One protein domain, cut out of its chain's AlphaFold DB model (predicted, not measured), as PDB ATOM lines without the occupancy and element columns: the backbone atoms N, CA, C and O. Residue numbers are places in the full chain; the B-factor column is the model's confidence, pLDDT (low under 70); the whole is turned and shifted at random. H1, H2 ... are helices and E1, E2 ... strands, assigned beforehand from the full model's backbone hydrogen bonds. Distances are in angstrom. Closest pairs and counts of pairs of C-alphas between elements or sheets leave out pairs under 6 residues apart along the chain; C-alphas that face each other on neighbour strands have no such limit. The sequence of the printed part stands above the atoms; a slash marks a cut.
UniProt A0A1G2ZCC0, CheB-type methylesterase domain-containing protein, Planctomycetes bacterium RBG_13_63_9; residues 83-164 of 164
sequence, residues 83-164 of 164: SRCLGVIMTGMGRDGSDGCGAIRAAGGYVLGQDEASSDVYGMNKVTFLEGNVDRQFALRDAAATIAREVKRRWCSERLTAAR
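What this domain is: This is residues 83 to 164 of the 164 residues of the protein "CheB-type methylesterase domain-containing protein" of Planctomycetes bacterium RBG_13_63_9 (UniProt A0A1G2ZCC0). A small parallel sheet, order E1 E2 E3, is the core between the long helix H3 on one face and the shorter H1 and H2 on the other: three layers. A tail, residues 156 to 164, sticks out. The 82 printed residues include three helices and three strands, E1 H1 E2 H2 E3 H3, class mixed; the whole is only just compact, close to loose, radius of gyration of the C-alphas 13.8 A, spanning 49 by 28 by 14 A.

Where its parts are: The strands are E1, residues 86 to 89, from C-alpha 86 (183.307, 167.894, 269.974); E2, 110 to 114; and E3, 136 to 138. H3, residues 140 to 156, 23.7 A long, ends at C-alpha 156 (174.424, 162.935, 278.776). H1 is residues 98 to 106, H2 124 to 130.

How they stand to each other: Within hydrogen-bond range are N 87 and O 110 (E1, E2), 2.8 A, and N 138 and O 113 (E2, E3), 2.9 A. H3 runs along E2, 3 degrees on the local plane; their closest C-alphas, Gln 114 and Leu 140, are 6.3 A apart. On the opposite face H1 touches H2, closest C-alphas Ser 98 and Thr 128, 4.6 A. Every O i to N i+4 pair is within range in H1 and H2, 11 of 13 in H3. E1, H1, E2 and E2, H2, E3 are strand-helix-strand units, parallel neighbour strands joined through a helix, with right-handed crossovers.

The domain as a whole: The printed part has no cut and no long link; residues 157 to 164 have pLDDT under 70.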
ATOM      1  N   SER A  83     185.837 159.532 270.352       96.88
ATOM      2  CA  SER A  83     184.385 159.731 270.241       96.88
ATOM      3  C   SER A  83     183.752 160.634 271.302       96.88
ATOM      4  O   SER A  83     182.560 160.942 271.234       96.88
ATOM      5  N   ARG A  84     184.533 161.089 272.286       95.94
ATOM      6  CA  ARG A  84     184.122 162.068 273.302       95.94
ATOM      7  C   ARG A  84     184.579 163.494 272.997       95.94
ATOM      8  O   ARG A  84     184.453 164.356 273.862       95.94
ATOM      9  N   CYS A  85     185.111 163.743 271.802       97.81
ATOM     10  CA  CYS A  85     185.513 165.069 271.349       97.81
ATOM     11  C   CYS A  85     184.409 165.736 270.507       97.81
ATOM     12  O   CYS A  85     183.871 165.126 269.579       97.81
ATOM     13  N   LEU A  86     184.100 166.999 270.819       98.56
ATOM     14  CA  LEU A  86     183.307 167.894 269.974       98.56
ATOM     15  C   LEU A  86     184.229 168.986 269.421       98.56
ATOM     16  O   LEU A  86     184.717 169.816 270.186       98.56
ATOM     17  N   GLY A  87     184.451 168.996 268.111       98.62
ATOM     18  CA  GLY A  87     185.110 170.090 267.406       98.62
ATOM     19  C   GLY A  87     184.107 171.175 267.022       98.62
ATOM     20  O   GLY A  87     182.981 170.876 266.625       98.62
ATOM     21  N   VAL A  88     184.516 172.437 267.125       98.81
ATOM     22  CA  VAL A  88     183.743 173.577 266.623       98.81
ATOM     23  C   VAL A  88     184.679 174.452 265.799       98.81
ATOM     24  O   VAL A  88     185.676 174.939 266.327       98.81
ATOM     25  N   ILE A  89     184.364 174.641 264.517       98.62
ATOM     26  CA  ILE A  89     185.074 175.558 263.621       98.62
ATOM     27  C   ILE A  89     184.172 176.752 263.296       98.62
ATOM     28  O   ILE A  89     182.996 176.594 262.966       98.62
ATOM     29  N   MET A  90     184.706 177.960 263.439       98.38
ATOM     30  CA  MET A  90     183.962 179.216 263.293       98.38
ATOM     31  C   MET A  90     184.616 180.122 262.247       98.38
ATOM     32  O   MET A  90     185.647 179.769 261.673       98.38
ATOM     33  N   THR A  91     183.983 181.268 261.995       98.31
ATOM     34  CA  THR A  91     184.419 182.312 261.060       98.31
ATOM     35  C   THR A  91     185.921 182.595 261.140       98.31
ATOM     36  O   THR A  91     186.516 182.671 262.220       98.31
ATOM     37  N   GLY A  92     186.536 182.776 259.976       96.75
ATOM     38  CA  GLY A  92     187.935 183.157 259.838       96.75
ATOM     39  C   GLY A  92     188.521 182.742 258.493       96.75
ATOM     40  O   GLY A  92     187.933 181.976 257.730       96.75
ATOM     41  N   MET A  93     189.691 183.293 258.179       95.75
ATOM     42  CA  MET A  93     190.350 183.125 256.883       95.75
ATOM     43  C   MET A  93     191.261 181.891 256.850       95.75
ATOM     44  O   MET A  93     191.854 181.515 257.855       95.75
ATOM     45  N   GLY A  94     191.443 181.311 255.663       95.81
ATOM     46  CA  GLY A  94     192.406 180.237 255.432       95.81
ATOM     47  C   GLY A  94     191.792 178.856 255.623       95.81
ATOM     48  O   GLY A  94     190.626 178.652 255.304       95.81
ATOM     49  N   ARG A  95     192.600 177.902 256.095       97.06
ATOM     50  CA  ARG A  95     192.217 176.484 256.224       97.06
ATOM     51  C   ARG A  95     192.599 175.837 257.557       97.06
ATOM     52  O   ARG A  95     192.408 174.636 257.711       97.06
ATOM     53  N   ASP A  96     193.193 176.605 258.471       98.31
ATOM     54  CA  ASP A  96     193.630 176.080 259.766       98.31
ATOM     55  C   ASP A  96     192.414 175.576 260.555       98.31
ATOM     56  O   ASP A  96     191.410 176.273 260.691       98.31
ATOM     57  N   GLY A  97     192.492 174.334 261.023       98.00
ATOM     58  CA  GLY A  97     191.406 173.624 261.691       98.00
ATOM     59  C   GLY A  97     190.698 172.588 260.818       98.00
ATOM     60  O   GLY A  97     190.014 171.729 261.375       98.00
ATOM     61  N   SER A  98     190.872 172.609 259.488       98.38
ATOM     62  CA  SER A  98     190.224 171.628 258.606       98.38
ATOM     63  C   SER A  98     190.736 170.208 258.836       98.38
ATOM     64  O   SER A  98     189.944 169.287 259.059       98.38
ATOM     65  N   ASP A  99     192.059 170.037 258.881       98.50
ATOM     66  CA  ASP A  99     192.685 168.739 259.132       98.50
ATOM     67  C   ASP A  99     192.408 168.270 260.568       98.50
ATOM     68  O   ASP A  99     192.236 167.080 260.827       98.50
ATOM     69  N   GLY A 100     192.375 169.206 261.520       98.69
ATOM     70  CA  GLY A 100     192.023 168.958 262.913       98.69
ATOM     71  C   GLY A 100     190.591 168.453 263.075       98.69
ATOM     72  O   GLY A 100     190.360 167.471 263.778       98.69
ATOM     73  N   CYS A 101     189.637 169.068 262.379       98.81
ATOM     74  CA  CYS A 101     188.253 168.604 262.329       98.81
ATOM     75  C   CYS A 101     188.152 167.213 261.692       98.81
ATOM     76  O   CYS A 101     187.493 166.332 262.247       98.81
ATOM     77  N   GLY A 102     188.862 166.979 260.584       98.75
ATOM     78  CA  GLY A 102     188.961 165.653 259.972       98.75
ATOM     79  C   GLY A 102     189.498 164.598 260.943       98.75
ATOM     80  O   GLY A 102     188.925 163.516 261.052       98.75
ATOM     81  N   ALA A 103     190.528 164.932 261.728       98.88
ATOM     82  CA  ALA A 103     191.074 164.050 262.759       98.88
ATOM     83  C   ALA A 103     190.062 163.749 263.881       98.88
ATOM     84  O   ALA A 103     189.934 162.595 264.290       98.88
ATOM     85  N   ILE A 104     189.297 164.748 264.341       98.88
ATOM     86  CA  ILE A 104     188.212 164.546 265.317       98.88
ATOM     87  C   ILE A 104     187.179 163.556 264.769       98.88
ATOM     88  O   ILE A 104     186.813 162.611 265.471       98.88
ATOM     89  N   ARG A 105     186.733 163.730 263.519       98.62
ATOM     90  CA  ARG A 105     185.752 162.828 262.892       98.62
ATOM     91  C   ARG A 105     186.308 161.423 262.687       98.62
ATOM     92  O   ARG A 105     185.628 160.454 263.015       98.62
ATOM     93  N   ALA A 106     187.547 161.302 262.213       98.62
ATOM     94  CA  ALA A 106     188.218 160.016 262.033       98.62
ATOM     95  C   ALA A 106     188.355 159.238 263.355       98.62
ATOM     96  O   ALA A 106     188.245 158.016 263.367       98.62
ATOM     97  N   ALA A 107     188.517 159.941 264.479       98.56
ATOM     98  CA  ALA A 107     188.547 159.352 265.817       98.56
ATOM     99  C   ALA A 107     187.144 159.058 266.407       98.56
ATOM    100  O   ALA A 107     187.027 158.669 267.572       98.56
ATOM    101  N   GLY A 108     186.072 159.248 265.626       97.94
ATOM    102  CA  GLY A 108     184.678 159.012 266.018       97.94
ATOM    103  C   GLY A 108     184.013 160.167 266.769       97.94
ATOM    104  O   GLY A 108     182.921 159.989 267.316       97.94
ATOM    105  N   GLY A 109     184.673 161.325 266.854       98.44
ATOM    106  CA  GLY A 109     184.126 162.549 267.436       98.44
ATOM    107  C   GLY A 109     183.062 163.198 266.548       98.44
ATOM    108  O   GLY A 109     182.563 162.605 265.592       98.44
ATOM    109  N   TYR A 110     182.692 164.433 266.877       98.62
ATOM    110  CA  TYR A 110     181.699 165.192 266.114       98.62
ATOM    111  C   TYR A 110     182.180 166.610 265.852       98.62
ATOM    112  O   TYR A 110     182.805 167.204 266.728       98.62
ATOM    113  N   VAL A 111     181.876 167.162 264.681       98.88
ATOM    114  CA  VAL A 111     182.303 168.511 264.298       98.88
ATOM    115  C   VAL A 111     181.118 169.379 263.901       98.88
ATOM    116  O   VAL A 111     180.312 169.033 263.036       98.88
ATOM    117  N   LEU A 112     181.064 170.559 264.512       98.81
ATOM    118  CA  LEU A 112     180.155 171.642 264.173       98.81
ATOM    119  C   LEU A 112     180.902 172.741 263.410       98.81
ATOM    120  O   LEU A 112     182.003 173.120 263.804       98.81
ATOM    121  N   GLY A 113     180.290 173.287 262.361       98.62
ATOM    122  CA  GLY A 113     180.830 174.419 261.598       98.62
ATOM    123  C   GLY A 113     179.877 175.612 261.586       98.62
ATOM    124  O   GLY A 113     178.675 175.431 261.424       98.62
ATOM    125  N   GLN A 114     180.376 176.834 261.739       98.75
ATOM    126  CA  GLN A 114     179.553 178.027 261.503       98.75
ATOM    127  C   GLN A 114     179.151 178.106 260.020       98.75
ATOM    128  O   GLN A 114     179.969 177.799 259.153       98.75
ATOM    129  N   ASP A 115     177.914 178.501 259.722       98.44
ATOM    130  CA  ASP A 115     177.422 178.651 258.348       98.44
ATOM    131  C   ASP A 115     177.964 179.901 257.634       98.44
ATOM    132  O   ASP A 115     178.531 180.806 258.248       98.44
ATOM    133  N   GLU A 116     177.790 179.954 256.312       98.31
ATOM    134  CA  GLU A 116     178.201 181.098 255.489       98.31
ATOM    135  C   GLU A 116     177.434 182.372 255.850       98.31
ATOM    136  O   GLU A 116     178.039 183.425 256.030       98.31
ATOM    137  N   ALA A 117     176.113 182.264 256.022       98.31
ATOM    138  CA  ALA A 117     175.220 183.405 256.214       98.31
ATOM    139  C   ALA A 117     175.525 184.226 257.477       98.31
ATOM    140  O   ALA A 117     175.225 185.417 257.523       98.31
ATOM    141  N   SER A 118     176.095 183.598 258.508       98.31
ATOM    142  CA  SER A 118     176.460 184.261 259.760       98.31
ATOM    143  C   SER A 118     177.964 184.464 259.944       98.31
ATOM    144  O   SER A 118     178.369 184.928 261.010       98.31
ATOM    145  N   SER A 119     178.795 184.098 258.963       98.19
ATOM    146  CA  SER A 119     180.250 184.268 259.024       98.19
ATOM    147  C   SER A 119     180.674 185.610 258.440       98.19
ATOM    148  O   SER A 119     180.381 185.895 257.284       98.19
ATOM    149  N   ASP A 120     181.463 186.386 259.187       97.69
ATOM    150  CA  ASP A 120     182.142 187.563 258.621       97.69
ATOM    151  C   ASP A 120     183.142 187.154 257.526       97.69
ATOM    152  O   ASP A 120     183.300 187.836 256.516       97.69
ATOM    153  N   VAL A 121     183.819 186.014 257.719       97.88
ATOM    154  CA  VAL A 121     184.725 185.407 256.742       97.88
ATOM    155  C   VAL A 121     184.456 183.906 256.679       97.88
ATOM    156  O   VAL A 121     184.866 183.149 257.561       97.88
ATOM    157  N   TYR A 122     183.796 183.464 255.607       97.44
ATOM    158  CA  TYR A 122     183.526 182.048 255.335       97.44
ATOM    159  C   TYR A 122     184.733 181.370 254.660       97.44
ATOM    160  O   TYR A 122     184.697 181.006 253.483       97.44
ATOM    161  N   GLY A 123     185.852 181.286 255.387       97.44
ATOM    162  CA  GLY A 123     187.122 180.725 254.916       97.44
ATOM    163  C   GLY A 123     187.394 179.338 255.491       97.44
ATOM    164  O   GLY A 123     187.158 178.334 254.819       97.44
ATOM    165  N   MET A 124     187.858 179.275 256.743       97.00
ATOM    166  CA  MET A 124     188.241 178.015 257.402       97.00
ATOM    167  C   MET A 124     187.070 177.037 257.438       97.00
ATOM    168  O   MET A 124     187.178 175.910 256.965       97.00
ATOM    169  N   ASN A 125     185.911 177.503 257.902       96.44
ATOM    170  CA  ASN A 125     184.683 176.721 257.961       96.44
ATOM    171  C   ASN A 125     184.151 176.303 256.580       96.44
ATOM    172  O   ASN A 125     183.600 175.209 256.466       96.44
ATOM    173  N   LYS A 126     184.372 177.099 255.523       98.19
ATOM    174  CA  LYS A 126     184.064 176.693 254.141       98.19
ATOM    175  C   LYS A 126     184.921 175.514 253.702       98.19
ATOM    176  O   LYS A 126     184.381 174.531 253.204       98.19
ATOM    177  N   VAL A 127     186.241 175.606 253.887       98.25
ATOM    178  CA  VAL A 127     187.174 174.530 253.519       98.25
ATOM    179  C   VAL A 127     186.816 173.251 254.273       98.25
ATOM    180  O   VAL A 127     186.622 172.212 253.649       98.25
ATOM    181  N   THR A 128     186.607 173.344 255.588       98.31
ATOM    182  CA  THR A 128     186.231 172.190 256.414       98.31
ATOM    183  C   THR A 128     184.904 171.571 255.992       98.31
ATOM    184  O   THR A 128     184.783 170.348 255.969       98.31
ATOM    185  N   PHE A 129     183.906 172.378 255.621       98.56
ATOM    186  CA  PHE A 129     182.633 171.859 255.124       98.56
ATOM    187  C   PHE A 129     182.779 171.154 253.767       98.56
ATOM    188  O   PHE A 129     182.277 170.043 253.607       98.56
ATOM    189  N   LEU A 130     183.494 171.758 252.811       98.38
ATOM    190  CA  LEU A 130     183.693 171.196 251.468       98.38
ATOM    191  C   LEU A 130     184.525 169.907 251.474       98.38
ATOM    192  O   LEU A 130     184.271 169.018 250.667       98.38
ATOM    193  N   GLU A 131     185.472 169.773 252.403       98.19
ATOM    194  CA  GLU A 131     186.232 168.533 252.623       98.19
ATOM    195  C   GLU A 131     185.407 167.445 253.339       98.19
ATOM    196  O   GLU A 131     185.901 166.351 253.603       98.19
ATOM    197  N   GLY A 132     184.143 167.730 253.671       98.31
ATOM    198  CA  GLY A 132     183.268 166.815 254.392       98.31
ATOM    199  C   GLY A 132     183.631 166.676 255.868       98.31
ATOM    200  O   GLY A 132     183.127 165.774 256.523       98.31
ATOM    201  N   ASN A 133     184.470 167.554 256.418       98.56
ATOM    202  CA  ASN A 133     184.958 167.500 257.797       98.56
ATOM    203  C   ASN A 133     184.028 168.198 258.810       98.56
ATOM    204  O   ASN A 133     184.401 168.366 259.967       98.56
ATOM    205  N   VAL A 134     182.809 168.564 258.403       98.69
ATOM    206  CA  VAL A 134     181.756 169.120 259.267       98.69
ATOM    207  C   VAL A 134     180.539 168.203 259.236       98.69
ATOM    208  O   VAL A 134     180.006 167.917 258.169       98.69
ATOM    209  N   ASP A 135     180.052 167.786 260.405       98.56
ATOM    210  CA  ASP A 135     178.841 166.969 260.488       98.56
ATOM    211  C   ASP A 135     177.556 167.805 260.463       98.56
ATOM    212  O   ASP A 135     176.506 167.332 260.027       98.56
ATOM    213  N   ARG A 136     177.614 169.042 260.972       98.12
ATOM    214  CA  ARG A 136     176.477 169.966 260.980       98.12
ATOM    215  C   ARG A 136     176.932 171.420 260.963       98.12
ATOM    216  O   ARG A 136     177.764 171.819 261.775       98.12
ATOM    217  N   GLN A 137     176.311 172.218 260.093       98.50
ATOM    218  CA  GLN A 137     176.459 173.672 260.122       98.50
ATOM    219  C   GLN A 137     175.442 174.342 261.067       98.50
ATOM    220  O   GLN A 137     174.349 173.807 261.287       98.50
ATOM    221  N   PHE A 138     175.800 175.494 261.639       98.62
ATOM    222  CA  PHE A 138     174.942 176.295 262.518       98.62
ATOM    223  C   PHE A 138     175.104 177.803 262.273       98.62
ATOM    224  O   PHE A 138     176.202 178.271 261.977       98.62
ATOM    225  N   ALA A 139     174.033 178.570 262.484       98.50
ATOM    226  CA  ALA A 139     174.097 180.028 262.504       98.50
ATOM    227  C   ALA A 139     174.714 180.523 263.821       98.50
ATOM    228  O   ALA A 139     174.412 179.982 264.886       98.50
ATOM    229  N   LEU A 140     175.518 181.590 263.788       98.38
ATOM    230  CA  LEU A 140     176.200 182.148 264.969       98.38
ATOM    231  C   LEU A 140     175.259 182.395 266.160       98.38
ATOM    232  O   LEU A 140     175.613 182.098 267.300       98.38
ATOM    233  N   ARG A 141     174.040 182.884 265.901       98.12
ATOM    234  CA  ARG A 141     173.020 183.128 266.940       98.12
ATOM    235  C   ARG A 141     172.601 181.857 267.685       98.12
ATOM    236  O   ARG A 141     172.226 181.935 268.851       98.12
ATOM    237  N   ASP A 142     172.733 180.700 267.045       98.06
ATOM    238  CA  ASP A 142     172.366 179.393 267.589       98.06
ATOM    239  C   ASP A 142     173.569 178.618 268.145       98.06
ATOM    240  O   ASP A 142     173.400 177.482 268.602       98.06
ATOM    241  N   ALA A 143     174.780 179.188 268.106       97.88
ATOM    242  CA  ALA A 143     176.026 178.486 268.420       97.88
ATOM    243  C   ALA A 143     175.996 177.836 269.811       97.88
ATOM    244  O   ALA A 143     176.114 176.616 269.935       97.88
ATOM    245  N   ALA A 144     175.755 178.630 270.858       97.06
ATOM    246  CA  ALA A 144     175.736 178.147 272.239       97.06
ATOM    247  C   ALA A 144     174.665 177.065 272.466       97.06
ATOM    248  O   ALA A 144     174.946 176.011 273.043       97.06
ATOM    249  N   ALA A 145     173.446 177.290 271.961       97.94
ATOM    250  CA  ALA A 145     172.345 176.337 272.083       97.94
ATOM    251  C   ALA A 145     172.634 175.028 271.329       97.94
ATOM    252  O   ALA A 145     172.303 173.941 271.805       97.94
ATOM    253  N   THR A 146     173.275 175.113 270.164       98.25
ATOM    254  CA  THR A 146     173.646 173.950 269.352       98.25
ATOM    255  C   THR A 146     174.752 173.141 270.011       98.25
ATOM    256  O   THR A 146     174.572 171.936 270.176       98.25
ATOM    257  N   ILE A 147     175.820 173.785 270.488       97.88
ATOM    258  CA  ILE A 147     176.904 173.118 271.223       97.88
ATOM    259  C   ILE A 147     176.337 172.376 272.442       97.88
ATOM    260  O   ILE A 147     176.531 171.169 272.577       97.88
ATOM    261  N   ALA A 148     175.566 173.058 273.296       96.69
ATOM    262  CA  ALA A 148     175.010 172.456 274.508       96.69
ATOM    263  C   ALA A 148     174.071 171.272 274.211       96.69
ATOM    264  O   ALA A 148     174.098 170.251 274.903       96.69
ATOM    265  N   ARG A 149     173.237 171.395 273.175       97.12
ATOM    266  CA  ARG A 149     172.313 170.343 272.737       97.12
ATOM    267  C   ARG A 149     173.050 169.110 272.221       97.12
ATOM    268  O   ARG A 149     172.694 168.004 272.622       97.12
ATOM    269  N   GLU A 150     174.062 169.280 271.373       96.56
ATOM    270  CA  GLU A 150     174.819 168.145 270.832       96.56
ATOM    271  C   GLU A 150     175.643 167.447 271.922       96.56
ATOM    272  O   GLU A 150     175.651 166.217 271.973       96.56
ATOM    273  N   VAL A 151     176.230 168.197 272.868       95.81
ATOM    274  CA  VAL A 151     176.895 167.608 274.046       95.81
ATOM    275  C   VAL A 151     175.920 166.744 274.851       95.81
ATOM    276  O   VAL A 151     176.220 165.586 275.155       95.81
ATOM    277  N   LYS A 152     174.725 167.269 275.165       95.31
ATOM    278  CA  LYS A 152     173.703 166.533 275.929       95.31
ATOM    279  C   LYS A 152     173.249 165.268 275.205       95.31
ATOM    280  O   LYS A 152     173.210 164.196 275.810       95.31
ATOM    281  N   ARG A 153     172.935 165.391 273.914       94.56
ATOM    282  CA  ARG A 153     172.471 164.283 273.072       94.56
ATOM    283  C   ARG A 153     173.497 163.153 273.003       94.56
ATOM    284  O   ARG A 153     173.110 161.994 273.055       94.56
ATOM    285  N   ARG A 154     174.785 163.488 272.893       92.31
ATOM    286  CA  ARG A 154     175.858 162.510 272.664       92.31
ATOM    287  C   ARG A 154     176.395 161.864 273.932       92.31
ATOM    288  O   ARG A 154     176.762 160.698 273.891       92.31
ATOM    289  N   TRP A 155     176.461 162.603 275.041       91.38
ATOM    290  CA  TRP A 155     177.199 162.137 276.225       91.38
ATOM    291  C   TRP A 155     176.447 162.259 277.552       91.38
ATOM    292  O   TRP A 155     176.946 161.778 278.570       91.38
ATOM    293  N   CYS A 156     175.254 162.863 277.570       81.44
ATOM    294  CA  CYS A 156     174.424 162.935 278.776       81.44
ATOM    295  C   CYS A 156     173.172 162.052 278.706       81.44
ATOM    296  O   CYS A 156     172.660 161.674 279.757       81.44
ATOM    297  N   SER A 157     172.695 161.696 277.507       64.19
ATOM    298  CA  SER A 157     171.405 161.011 277.333       64.19
ATOM    299  C   SER A 157     171.346 159.589 277.913       64.19
ATOM    300  O   SER A 157     170.254 159.123 278.216       64.19
ATOM    301  N   GLU A 158     172.479 158.911 278.120       52.28
ATOM    302  CA  GLU A 158     172.512 157.534 278.656       52.28
ATOM    303  C   GLU A 158     172.756 157.456 280.173       52.28
ATOM    304  O   GLU A 158     172.534 156.417 280.790       52.28
ATOM    305  N   ARG A 159     173.165 158.552 280.829       50.84
ATOM    306  CA  ARG A 159     173.438 158.535 282.282       50.84
ATOM    307  C   ARG A 159     172.190 158.666 283.159       50.84
ATOM    308  O   ARG A 159     172.303 158.515 284.370       50.84
ATOM    309  N   LEU A 160     171.015 158.917 282.581       46.75
ATOM    310  CA  LEU A 160     169.750 159.008 283.326       46.75
ATOM    311  C   LEU A 160     169.027 157.660 283.481       46.75
ATOM    312  O   LEU A 160     168.135 157.553 284.318       46.75
ATOM    313  N   THR A 161     169.421 156.626 282.736       43.41
ATOM    314  CA  THR A 161     168.811 155.284 282.810       43.41
ATOM    315  C   THR A 161     169.595 154.292 283.669       43.41
ATOM    316  O   THR A 161     169.040 153.269 284.041       43.41
ATOM    317  N   ALA A 162     170.845 154.596 284.034       41.72
ATOM    318  CA  ALA A 162     171.704 153.709 284.833       41.72
ATOM    319  C   ALA A 162     171.751 154.057 286.340       41.72
ATOM    320  O   ALA A 162     172.606 153.552 287.061       41.72
ATOM    321  N   ALA A 163     170.859 154.935 286.810       42.19
ATOM    322  CA  ALA A 163     170.745 155.342 288.215       42.19
ATOM    323  C   ALA A 163     169.345 155.060 288.803       42.19
ATOM    324  O   ALA A 163     168.861 155.816 289.647       42.19
ATOM    325  N   ARG A 164     168.682 153.998 288.333       38.62
ATOM    326  CA  ARG A 164     167.467 153.439 288.935       38.62
ATOM    327  C   ARG A 164     167.671 151.970 289.251       38.62
ATOM    328  O   ARG A 164     168.255 151.286 288.383       38.62
TER     329      ARG A 164